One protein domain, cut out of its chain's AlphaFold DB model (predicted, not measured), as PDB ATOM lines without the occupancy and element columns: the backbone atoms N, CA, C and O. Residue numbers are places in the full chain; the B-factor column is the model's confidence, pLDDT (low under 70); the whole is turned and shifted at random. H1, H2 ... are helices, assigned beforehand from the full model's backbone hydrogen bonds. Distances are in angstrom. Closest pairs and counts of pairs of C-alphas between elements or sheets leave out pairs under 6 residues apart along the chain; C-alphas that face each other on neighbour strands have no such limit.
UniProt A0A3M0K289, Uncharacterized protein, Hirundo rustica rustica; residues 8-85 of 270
ATOM      1  N   PRO A   8       6.466  17.186 -13.134       87.19
ATOM      2  CA  PRO A   8       5.636  17.419 -14.306       87.19
ATOM      3  C   PRO A   8       4.497  16.398 -14.372       87.19
ATOM      4  O   PRO A   8       4.667  15.229 -14.031       87.19
ATOM      5  N   TYR A   9       3.318  16.820 -14.835       77.25
ATOM      6  CA  TYR A   9       2.110  15.982 -14.875       77.25
ATOM      7  C   TYR A   9       2.344  14.600 -15.517       77.25
ATOM      8  O   TYR A   9       1.866  13.581 -15.024       77.25
ATOM      9  N   LYS A  10       3.160  14.549 -16.577       78.19
ATOM     10  CA  LYS A  10       3.536  13.306 -17.265       78.19
ATOM     11  C   LYS A  10       4.346  12.351 -16.378       78.19
ATOM     12  O   LYS A  10       4.153  11.140 -16.459       78.19
ATOM     13  N   ASP A  11       5.222  12.886 -15.533       83.94
ATOM     14  CA  ASP A  11       6.056  12.107 -14.617       83.94
ATOM     15  C   ASP A  11       5.263  11.651 -13.391       83.94
ATOM     16  O   ASP A  11       5.401  10.499 -12.986       83.94
ATOM     17  N   ARG A  12       4.332  12.481 -12.896       88.69
ATOM     18  CA  ARG A  12       3.357  12.077 -11.868       88.69
ATOM     19  C   ARG A  12       2.527  10.882 -12.311       88.69
ATOM     20  O   ARG A  12       2.387   9.919 -11.572       88.69
ATOM     21  N   LEU A  13       2.006  10.907 -13.534       77.25
ATOM     22  CA  LEU A  13       1.224   9.789 -14.064       77.25
ATOM     23  C   LEU A  13       2.062   8.519 -14.291       77.25
ATOM     24  O   LEU A  13       1.514   7.414 -14.264       77.25
ATOM     25  N   ARG A  14       3.375   8.663 -14.521       80.00
ATOM     26  CA  ARG A  14       4.312   7.536 -14.614       80.00
ATOM     27  C   ARG A  14       4.589   6.930 -13.237       80.00
ATOM     28  O   ARG A  14       4.531   5.712 -13.120       80.00
ATOM     29  N   GLU A  15       4.850   7.753 -12.219       80.88
ATOM     30  CA  GLU A  15       5.054   7.291 -10.835       80.88
ATOM     31  C   GLU A  15       3.776   6.726 -10.204       80.88
ATOM     32  O   GLU A  15       3.838   5.717  -9.511       80.88
ATOM     33  N   LEU A  16       2.607   7.303 -10.497       75.19
ATOM     34  CA  LEU A  16       1.309   6.819 -10.005       75.19
ATOM     35  C   LEU A  16       0.849   5.509 -10.669       75.19
ATOM     36  O   LEU A  16      -0.280   5.078 -10.445       75.19
ATOM     37  N   GLY A  17       1.651   4.903 -11.553       75.62
ATOM     38  CA  GLY A  17       1.282   3.678 -12.271       75.62
ATOM     39  C   GLY A  17       0.066   3.837 -13.195       75.62
ATOM     40  O   GLY A  17      -0.394   2.870 -13.797       75.62
ATOM     41  N   GLN A  18      -0.459   5.054 -13.371       61.38
ATOM     42  CA  GLN A  18      -1.651   5.313 -14.180       61.38
ATOM     43  C   GLN A  18      -1.383   5.178 -15.686       61.38
ATOM     44  O   GLN A  18      -2.331   5.080 -16.463       61.38
ATOM     45  N   PHE A  19      -0.110   5.095 -16.088       51.94
ATOM     46  CA  PHE A  19       0.351   4.639 -17.403       51.94
ATOM     47  C   PHE A  19       0.929   3.212 -17.375       51.94
ATOM     48  O   PHE A  19       1.882   2.924 -18.109       51.94
ATOM     49  N   SER A  20       0.382   2.311 -16.548       63.47
ATOM     50  CA  SER A  20       0.784   0.903 -16.576       63.47
ATOM     51  C   SER A  20       0.610   0.320 -17.984       63.47
ATOM     52  O   SER A  20      -0.259   0.718 -18.772       63.47
ATOM     53  N   LEU A  21       1.493  -0.614 -18.323       56.72
ATOM     54  CA  LEU A  21       1.492  -1.348 -19.585       56.72
ATOM     55  C   LEU A  21       0.109  -1.972 -19.884       56.72
ATOM     56  O   LEU A  21      -0.308  -2.012 -21.041       56.72
ATOM     57  N   GLU A  22      -0.638  -2.351 -18.843       58.28
ATOM     58  CA  GLU A  22      -1.998  -2.905 -18.917       58.28
ATOM     59  C   GLU A  22      -3.021  -1.913 -19.471       58.28
ATOM     60  O   GLU A  22      -3.824  -2.290 -20.321       58.28
ATOM     61  N   LYS A  23      -2.968  -0.620 -19.109       61.19
ATOM     62  CA  LYS A  23      -3.878   0.378 -19.709       61.19
ATOM     63  C   LYS A  23      -3.595   0.610 -21.195       61.19
ATOM     64  O   LYS A  23      -4.496   0.976 -21.952       61.19
ATOM     65  N   ARG A  24      -2.351   0.390 -21.636       59.81
ATOM     66  CA  ARG A  24      -1.976   0.413 -23.060       59.81
ATOM     67  C   ARG A  24      -2.448  -0.844 -23.793       59.81
ATOM     68  O   ARG A  24      -2.937  -0.715 -24.914       59.81
ATOM     69  N   GLN A  25      -2.393  -2.013 -23.156       60.84
ATOM     70  CA  GLN A  25      -3.035  -3.220 -23.684       60.84
ATOM     71  C   GLN A  25      -4.553  -3.032 -23.787       60.84
ATOM     72  O   GLN A  25      -5.115  -3.353 -24.827       60.84
ATOM     73  N   LEU A  26      -5.185  -2.372 -22.811       59.56
ATOM     74  CA  LEU A  26      -6.614  -2.040 -22.841       59.56
ATOM     75  C   LEU A  26      -7.021  -1.129 -24.021       59.56
ATOM     76  O   LEU A  26      -8.141  -1.193 -24.528       59.56
ATOM     77  N   ARG A  27      -6.103  -0.287 -24.517       59.94
ATOM     78  CA  ARG A  27      -6.323   0.481 -25.759       59.94
ATOM     79  C   ARG A  27      -6.200  -0.389 -27.011       59.94
ATOM     80  O   ARG A  27      -6.961  -0.192 -27.956       59.94
ATOM     81  N   GLY A  28      -5.287  -1.360 -27.014       64.12
ATOM     82  CA  GLY A  28      -5.191  -2.361 -28.081       64.12
ATOM     83  C   GLY A  28      -6.422  -3.272 -28.135       64.12
ATOM     84  O   GLY A  28      -6.920  -3.585 -29.215       64.12
ATOM     85  N   THR A  29      -6.976  -3.626 -26.976       62.34
ATOM     86  CA  THR A  29      -8.182  -4.452 -26.869       62.34
ATOM     87  C   THR A  29      -9.431  -3.671 -27.308       62.34
ATOM     88  O   THR A  29     -10.213  -4.185 -28.109       62.34
ATOM     89  N   SER A  30      -9.576  -2.394 -26.925       67.25
ATOM     90  CA  SER A  30     -10.664  -1.519 -27.408       67.25
ATOM     91  C   SER A  30     -10.695  -1.397 -28.945       67.25
ATOM     92  O   SER A  30     -11.764  -1.420 -29.567       67.25
ATOM     93  N   SER A  31      -9.523  -1.384 -29.593       76.56
ATOM     94  CA  SER A  31      -9.421  -1.456 -31.058       76.56
ATOM     95  C   SER A  31      -9.939  -2.781 -31.633       76.56
ATOM     96  O   SER A  31     -10.446  -2.813 -32.754       76.56
ATOM     97  N   MET A  32      -9.816  -3.886 -30.898       74.25
ATOM     98  CA  MET A  32     -10.294  -5.194 -31.341       74.25
ATOM     99  C   MET A  32     -11.823  -5.265 -31.302       74.25
ATOM    100  O   MET A  32     -12.441  -5.752 -32.247       74.25
ATOM    101  N   TYR A  33     -12.440  -4.721 -30.250       73.31
ATOM    102  CA  TYR A  33     -13.896  -4.651 -30.120       73.31
ATOM    103  C   TYR A  33     -14.531  -3.777 -31.213       73.31
ATOM    104  O   TYR A  33     -15.481  -4.193 -31.877       73.31
ATOM    105  N   THR A  34     -13.951  -2.607 -31.484       80.31
ATOM    106  CA  THR A  34     -14.399  -1.740 -32.589       80.31
ATOM    107  C   THR A  34     -14.192  -2.394 -33.960       80.31
ATOM    108  O   THR A  34     -15.032  -2.245 -34.849       80.31
ATOM    109  N   GLY A  35     -13.128  -3.185 -34.134       85.06
ATOM    110  CA  GLY A  35     -12.915  -4.005 -35.330       85.06
ATOM    111  C   GLY A  35     -13.981  -5.090 -35.514       85.06
ATOM    112  O   GLY A  35     -14.517  -5.246 -36.610       85.06
ATOM    113  N   ILE A  36     -14.338  -5.792 -34.434       79.00
ATOM    114  CA  ILE A  36     -15.419  -6.792 -34.394       79.00
ATOM    115  C   ILE A  36     -16.757  -6.151 -34.785       79.00
ATOM    116  O   ILE A  36     -17.468  -6.698 -35.628       79.00
ATOM    117  N   GLN A  37     -17.085  -4.980 -34.233       79.38
ATOM    118  CA  GLN A  37     -18.313  -4.263 -34.586       79.38
ATOM    119  C   GLN A  37     -18.335  -3.834 -36.057       79.38
ATOM    120  O   GLN A  37     -19.329  -4.052 -36.747       79.38
ATOM    121  N   ARG A  38     -17.230  -3.273 -36.563       86.25
ATOM    122  CA  ARG A  38     -17.131  -2.813 -37.955       86.25
ATOM    123  C   ARG A  38     -17.242  -3.964 -38.953       86.25
ATOM    124  O   ARG A  38     -17.929  -3.831 -39.960       86.25
ATOM    125  N   GLU A  39     -16.577  -5.082 -38.680       85.94
ATOM    126  CA  GLU A  39     -16.698  -6.296 -39.496       85.94
ATOM    127  C   GLU A  39     -18.132  -6.835 -39.471       85.94
ATOM    128  O   GLU A  39     -18.635  -7.316 -40.485       85.94
ATOM    129  N   GLY A  40     -18.807  -6.713 -38.326       83.06
ATOM    130  CA  GLY A  40     -20.213  -7.063 -38.206       83.06
ATOM    131  C   GLY A  40     -21.142  -6.206 -39.042       83.06
ATOM    132  O   GLY A  40     -21.946  -6.754 -39.789       83.06
ATOM    133  N   ALA A  41     -20.980  -4.886 -38.981       81.62
ATOM    134  CA  ALA A  41     -21.748  -3.956 -39.803       81.62
ATOM    135  C   ALA A  41     -21.578  -4.259 -41.301       81.62
ATOM    136  O   ALA A  41     -22.564  -4.480 -41.994       81.62
ATOM    137  N   LYS A  42     -20.333  -4.423 -41.771       87.25
ATOM    138  CA  LYS A  42     -20.042  -4.736 -43.181       87.25
ATOM    139  C   LYS A  42     -20.719  -6.014 -43.673       87.25
ATOM    140  O   LYS A  42     -21.186  -6.068 -44.806       87.25
ATOM    141  N   ARG A  43     -20.752  -7.059 -42.844       81.50
ATOM    142  CA  ARG A  43     -21.382  -8.333 -43.215       81.50
ATOM    143  C   ARG A  43     -22.897  -8.272 -43.179       81.50
ATOM    144  O   ARG A  43     -23.523  -8.957 -43.976       81.50
ATOM    145  N   MET A  44     -23.476  -7.473 -42.286       79.62
ATOM    146  CA  MET A  44     -24.916  -7.224 -42.292       79.62
ATOM    147  C   MET A  44     -25.323  -6.435 -43.535       79.62
ATOM    148  O   MET A  44     -26.258  -6.849 -44.212       79.62
ATOM    149  N   ASP A  45     -24.571  -5.397 -43.905       84.31
ATOM    150  CA  ASP A  45     -24.802  -4.649 -45.148       84.31
ATOM    151  C   ASP A  45     -24.687  -5.564 -46.374       84.31
ATOM    152  O   ASP A  45     -25.543  -5.557 -47.256       84.31
ATOM    153  N   GLN A  46     -23.675  -6.436 -46.404       83.62
ATOM    154  CA  GLN A  46     -23.519  -7.415 -47.478       83.62
ATOM    155  C   GLN A  46     -24.633  -8.475 -47.483       83.62
ATOM    156  O   GLN A  46     -25.044  -8.915 -48.553       83.62
ATOM    157  N   ALA A  47     -25.141  -8.881 -46.318       81.88
ATOM    158  CA  ALA A  47     -26.258  -9.815 -46.210       81.88
ATOM    159  C   ALA A  47     -27.575  -9.207 -46.701       81.88
ATOM    160  O   ALA A  47     -28.336  -9.888 -47.388       81.88
ATOM    161  N   LEU A  48     -27.795  -7.926 -46.397       80.38
ATOM    162  CA  LEU A  48     -28.930  -7.135 -46.868       80.38
ATOM    163  C   LEU A  48     -28.908  -6.954 -48.391       80.38
ATOM    164  O   LEU A  48     -29.956  -7.018 -49.021       80.38
ATOM    165  N   LEU A  49     -27.723  -6.774 -48.984       86.25
ATOM    166  CA  LEU A  49     -27.561  -6.609 -50.434       86.25
ATOM    167  C   LEU A  49     -27.494  -7.941 -51.202       86.25
ATOM    168  O   LEU A  49     -27.839  -7.988 -52.378       86.25
ATOM    169  N   GLY A  50     -27.017  -9.011 -50.561       86.38
ATOM    170  CA  GLY A  50     -26.649 -10.270 -51.216       86.38
ATOM    171  C   GLY A  50     -27.566 -11.462 -50.941       86.38
ATOM    172  O   GLY A  50     -27.245 -12.560 -51.387       86.38
ATOM    173  N   GLY A  51     -28.664 -11.291 -50.196       86.38
ATOM    174  CA  GLY A  51     -29.608 -12.380 -49.916       86.38
ATOM    175  C   GLY A  51     -28.981 -13.540 -49.137       86.38
ATOM    176  O   GLY A  51     -29.175 -14.707 -49.476       86.38
ATOM    177  N   VAL A  52     -28.184 -13.243 -48.107       84.69
ATOM    178  CA  VAL A  52     -27.554 -14.295 -47.294       84.69
ATOM    179  C   VAL A  52     -28.629 -15.047 -46.503       84.69
ATOM    180  O   VAL A  52     -29.489 -14.438 -45.870       84.69
ATOM    181  N   ASN A  53     -28.561 -16.381 -46.506       89.50
ATOM    182  CA  ASN A  53     -29.487 -17.230 -45.760       89.50
ATOM    183  C   ASN A  53     -29.455 -16.889 -44.255       89.50
ATOM    184  O   ASN A  53     -28.388 -16.825 -43.632       89.50
ATOM    185  N   GLN A  54     -30.636 -16.736 -43.649       84.75
ATOM    186  CA  GLN A  54     -30.838 -16.491 -42.218       84.75
ATOM    187  C   GLN A  54     -30.040 -17.461 -41.325       84.75
ATOM    188  O   GLN A  54     -29.525 -17.069 -40.274       84.75
ATOM    189  N   GLN A  55     -29.882 -18.720 -41.748       88.69
ATOM    190  CA  GLN A  55     -29.124 -19.721 -40.997       88.69
ATOM    191  C   GLN A  55     -27.630 -19.375 -40.889       88.69
ATOM    192  O   GLN A  55     -27.018 -19.582 -39.836       88.69
ATOM    193  N   ASP A  56     -27.041 -18.814 -41.942       87.81
ATOM    194  CA  ASP A  56     -25.635 -18.419 -41.951       87.81
ATOM    195  C   ASP A  56     -25.410 -17.134 -41.153       87.81
ATOM    196  O   ASP A  56     -24.423 -17.035 -40.416       87.81
ATOM    197  N   MET A  57     -26.375 -16.209 -41.179       84.38
ATOM    198  CA  MET A  57     -26.372 -15.035 -40.304       84.38
ATOM    199  C   MET A  57     -26.392 -15.444 -38.822       84.38
ATOM    200  O   MET A  57     -25.597 -14.942 -38.026       84.38
ATOM    201  N   MET A  58     -27.226 -16.421 -38.454       85.44
ATOM    202  CA  MET A  58     -27.308 -16.925 -37.080       85.44
ATOM    203  C   MET A  58     -26.018 -17.637 -36.641       85.44
ATOM    204  O   MET A  58     -25.533 -17.432 -35.524       85.44
ATOM    205  N   LYS A  59     -25.405 -18.449 -37.518       90.38
ATOM    206  CA  LYS A  59     -24.090 -19.065 -37.255       90.38
ATOM    207  C   LYS A  59     -23.011 -18.004 -37.042       90.38
ATOM    208  O   LYS A  59     -22.175 -18.139 -36.145       90.38
ATOM    209  N   TRP A  60     -23.029 -16.948 -37.852       88.50
ATOM    210  CA  TRP A  60     -22.084 -15.849 -37.739       88.50
ATOM    211  C   TRP A  60     -22.274 -15.062 -36.434       88.50
ATOM    212  O   TRP A  60     -21.299 -14.870 -35.703       88.50
ATOM    213  N   ALA A  61     -23.512 -14.709 -36.078       85.81
ATOM    214  CA  ALA A  61     -23.834 -14.004 -34.837       85.81
ATOM    215  C   ALA A  61     -23.364 -14.788 -33.602       85.81
ATOM    216  O   ALA A  61     -22.671 -14.239 -32.745       85.81
ATOM    217  N   LYS A  62     -23.610 -16.107 -33.558       90.69
ATOM    218  CA  LYS A  62     -23.097 -16.991 -32.494       90.69
ATOM    219  C   LYS A  62     -21.569 -16.977 -32.410       90.69
ATOM    220  O   LYS A  62     -20.999 -16.934 -31.317       90.69
ATOM    221  N   ARG A  63     -20.878 -16.986 -33.555       89.81
ATOM    222  CA  ARG A  63     -19.408 -16.932 -33.600       89.81
ATOM    223  C   ARG A  63     -18.871 -15.596 -33.087       89.81
ATOM    224  O   ARG A  63     -17.850 -15.585 -32.399       89.81
ATOM    225  N   MET A  64     -19.546 -14.494 -33.400       87.69
ATOM    226  CA  MET A  64     -19.186 -13.158 -32.923       87.69
ATOM    227  C   MET A  64     -19.446 -12.993 -31.435       87.69
ATOM    228  O   MET A  64     -18.551 -12.552 -30.718       87.69
ATOM    229  N   HIS A  65     -20.607 -13.438 -30.958       87.19
ATOM    230  CA  HIS A  65     -20.923 -13.458 -29.537       87.19
ATOM    231  C   HIS A  65     -19.856 -14.235 -28.748       87.19
ATOM    232  O   HIS A  65     -19.299 -13.711 -27.788       87.19
ATOM    233  N   ARG A  66     -19.457 -15.427 -29.220       90.56
ATOM    234  CA  ARG A  66     -18.374 -16.207 -28.593       90.56
ATOM    235  C   ARG A  66     -17.045 -15.444 -28.542       90.56
ATOM    236  O   ARG A  66     -16.342 -15.534 -27.540       90.56
ATOM    237  N   LYS A  67     -16.684 -14.697 -29.593       88.44
ATOM    238  CA  LYS A  67     -15.461 -13.872 -29.594       88.44
ATOM    239  C   LYS A  67     -15.535 -12.735 -28.577       88.44
ATOM    240  O   LYS A  67     -14.566 -12.526 -27.858       88.44
ATOM    241  N   ILE A  68     -16.666 -12.034 -28.512       85.50
ATOM    242  CA  ILE A  68     -16.886 -10.953 -27.541       85.50
ATOM    243  C   ILE A  68     -16.828 -11.515 -26.120       85.50
ATOM    244  O   ILE A  68     -16.138 -10.957 -25.276       85.50
ATOM    245  N   HIS A  69     -17.467 -12.657 -25.868       87.56
ATOM    246  CA  HIS A  69     -17.442 -13.304 -24.560       87.56
ATOM    247  C   HIS A  69     -16.019 -13.693 -24.127       87.56
ATOM    248  O   HIS A  69     -15.625 -13.439 -22.992       87.56
ATOM    249  N   LEU A  70     -15.224 -14.299 -25.019       86.00
ATOM    250  CA  LEU A  70     -13.826 -14.636 -24.718       86.00
ATOM    251  C   LEU A  70     -12.998 -13.382 -24.419       86.00
ATOM    252  O   LEU A  70     -12.250 -13.359 -23.450       86.00
ATOM    253  N   TYR A  71     -13.202 -12.325 -25.199       82.06
ATOM    254  CA  TYR A  71     -12.541 -11.043 -25.001       82.06
ATOM    255  C   TYR A  71     -12.889 -10.397 -23.649       82.06
ATOM    256  O   TYR A  71     -11.996  -9.938 -22.940       82.06
ATOM    257  N   MET A  72     -14.170 -10.399 -23.261       79.62
ATOM    258  CA  MET A  72     -14.593  -9.873 -21.960       79.62
ATOM    259  C   MET A  72     -13.999 -10.696 -20.816       79.62
ATOM    260  O   MET A  72     -13.503 -10.118 -19.854       79.62
ATOM    261  N   ARG A  73     -13.958 -12.028 -20.952       84.00
ATOM    262  CA  ARG A  73     -13.344 -12.910 -19.951       84.00
ATOM    263  C   ARG A  73     -11.864 -12.595 -19.741       84.00
ATOM    264  O   ARG A  73     -11.419 -12.557 -18.600       84.00
ATOM    265  N   ASP A  74     -11.117 -12.354 -20.813       73.62
ATOM    266  CA  ASP A  74      -9.686 -12.058 -20.717       73.62
ATOM    267  C   ASP A  74      -9.433 -10.701 -20.037       73.62
ATOM    268  O   ASP A  74      -8.517 -10.589 -19.225       73.62
ATOM    269  N   ILE A  75     -10.282  -9.695 -20.286       73.50
ATOM    270  CA  ILE A  75     -10.217  -8.404 -19.576       73.50
ATOM    271  C   ILE A  75     -10.521  -8.576 -18.089       73.50
ATOM    272  O   ILE A  75      -9.783  -8.054 -17.258       73.50
ATOM    273  N   THR A  76     -11.570  -9.324 -17.740       66.94
ATOM    274  CA  THR A  76     -11.924  -9.571 -16.336       66.94
ATOM    275  C   THR A  76     -10.821 -10.335 -15.605       66.94
ATOM    276  O   THR A  76     -10.505 -10.021 -14.462       66.94
ATOM    277  N   LEU A  77     -10.190 -11.315 -16.261       65.88
ATOM    278  CA  LEU A  77      -9.060 -12.047 -15.684       65.88
ATOM    279  C   LEU A  77      -7.836 -11.149 -15.486       65.88
ATOM    280  O   LEU A  77      -7.187 -11.247 -14.449       65.88
ATOM    281  N   LEU A  78      -7.544 -10.259 -16.440       64.69
ATOM    282  CA  LEU A  78      -6.492  -9.255 -16.283       64.69
ATOM    283  C   LEU A  78      -6.776  -8.354 -15.075       64.69
ATOM    284  O   LEU A  78      -5.907  -8.192 -14.230       64.69
ATOM    285  N   GLU A  79      -8.000  -7.845 -14.927       57.47
ATOM    286  CA  GLU A  79      -8.366  -6.970 -13.807       57.47
ATOM    287  C   GLU A  79      -8.226  -7.656 -12.437       57.47
ATOM    288  O   GLU A  79      -7.689  -7.052 -11.507       57.47
ATOM    289  N   ILE A  80      -8.618  -8.932 -12.327       59.94
ATOM    290  CA  ILE A  80      -8.479  -9.733 -11.096       59.94
ATOM    291  C   ILE A  80      -7.007  -9.989 -10.746       59.94
ATOM    292  O   ILE A  80      -6.646  -9.992  -9.569       59.94
ATOM    293  N   VAL A  81      -6.149 -10.216 -11.746       59.31
ATOM    294  CA  VAL A  81      -4.714 -10.453 -11.527       59.31
ATOM    295  C   VAL A  81      -3.996  -9.161 -11.134       59.31
ATOM    296  O   VAL A  81      -3.135  -9.191 -10.255       59.31
ATOM    297  N   SER A  82      -4.362  -8.027 -11.736       56.66
ATOM    298  CA  SER A  82      -3.740  -6.728 -11.445       56.66
ATOM    299  C   SER A  82      -4.228  -6.116 -10.127       56.66
ATOM    300  O   SER A  82      -3.484  -5.373  -9.489       56.66
ATOM    301  N   HIS A  83      -5.457  -6.426  -9.701       49.62
ATOM    302  CA  HIS A  83      -6.047  -5.943  -8.451       49.62
ATOM    303  C   HIS A  83      -6.677  -7.112  -7.684       49.62
ATOM    304  O   HIS A  83      -7.905  -7.253  -7.675       49.62
ATOM    305  N   PRO A  84      -5.867  -7.965  -7.028       51.06
ATOM    306  CA  PRO A  84      -6.416  -9.019  -6.193       51.06
ATOM    307  C   PRO A  84      -7.349  -8.381  -5.154       51.06
ATOM    308  O   PRO A  84      -6.952  -7.408  -4.501       51.06
ATOM    309  N   PRO A  85      -8.589  -8.879  -4.994       54.19
ATOM    310  CA  PRO A  85      -9.526  -8.328  -4.030       54.19
ATOM    311  C   PRO A  85      -8.895  -8.455  -2.649       54.19
ATOM    312  O   PRO A  85      -8.731  -9.570  -2.162       54.19
TER     313      PRO A  85
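What this domain is: This is residues 8 to 85 of the 270 residues of an uncharacterized protein of Hirundo rustica rustica (UniProt A0A3M0K289). A short helix, H1, lies off the open end of a long, loosely packed helical hairpin, whose arms H2 and H3 run side by side. The 78 printed residues hold three named helices, in the order H1, H2, H3, and no named strand: the class is all helix. The whole is extended, with a radius of gyration of the C-alphas of 18.3 A and spans of 58 by 29 by 12 A.

How they stand to each other: H1, residues 9 to 15, is apart from both H2, residues 21 to 50, and H3, residues 54 to 82. The hairpin of H2 and H3 runs opposite ways at a shallow tilt of 6 degrees. They only just touch, with 3 pairs of C-alphas within 8 A, by residues 33 to 47 and 57 to 68 alone; the closest C-alphas, of Tyr 33 and Ile 68, are 7.4 A apart. In H1, H2 and H3 every O i to N i+4 pair is within hydrogen-bond range.

Where its parts are: H1 begins at C-alpha 9 (2.110, 15.982, -14.875) and measures 10.0 A. H2 measures 43.3 A. H3 measures 42.1 A, ending at C-alpha 82 (-3.740, -6.728, -11.445).

The domain as a whole: The C-alphas farthest apart, of Pro 8 and Asn 53, are 58.5 A apart. Both links are tight, and the printed part has no cut. Residues 12 to 18 stand free. Residues 18 to 30 and 76 to 85 have pLDDT under 70.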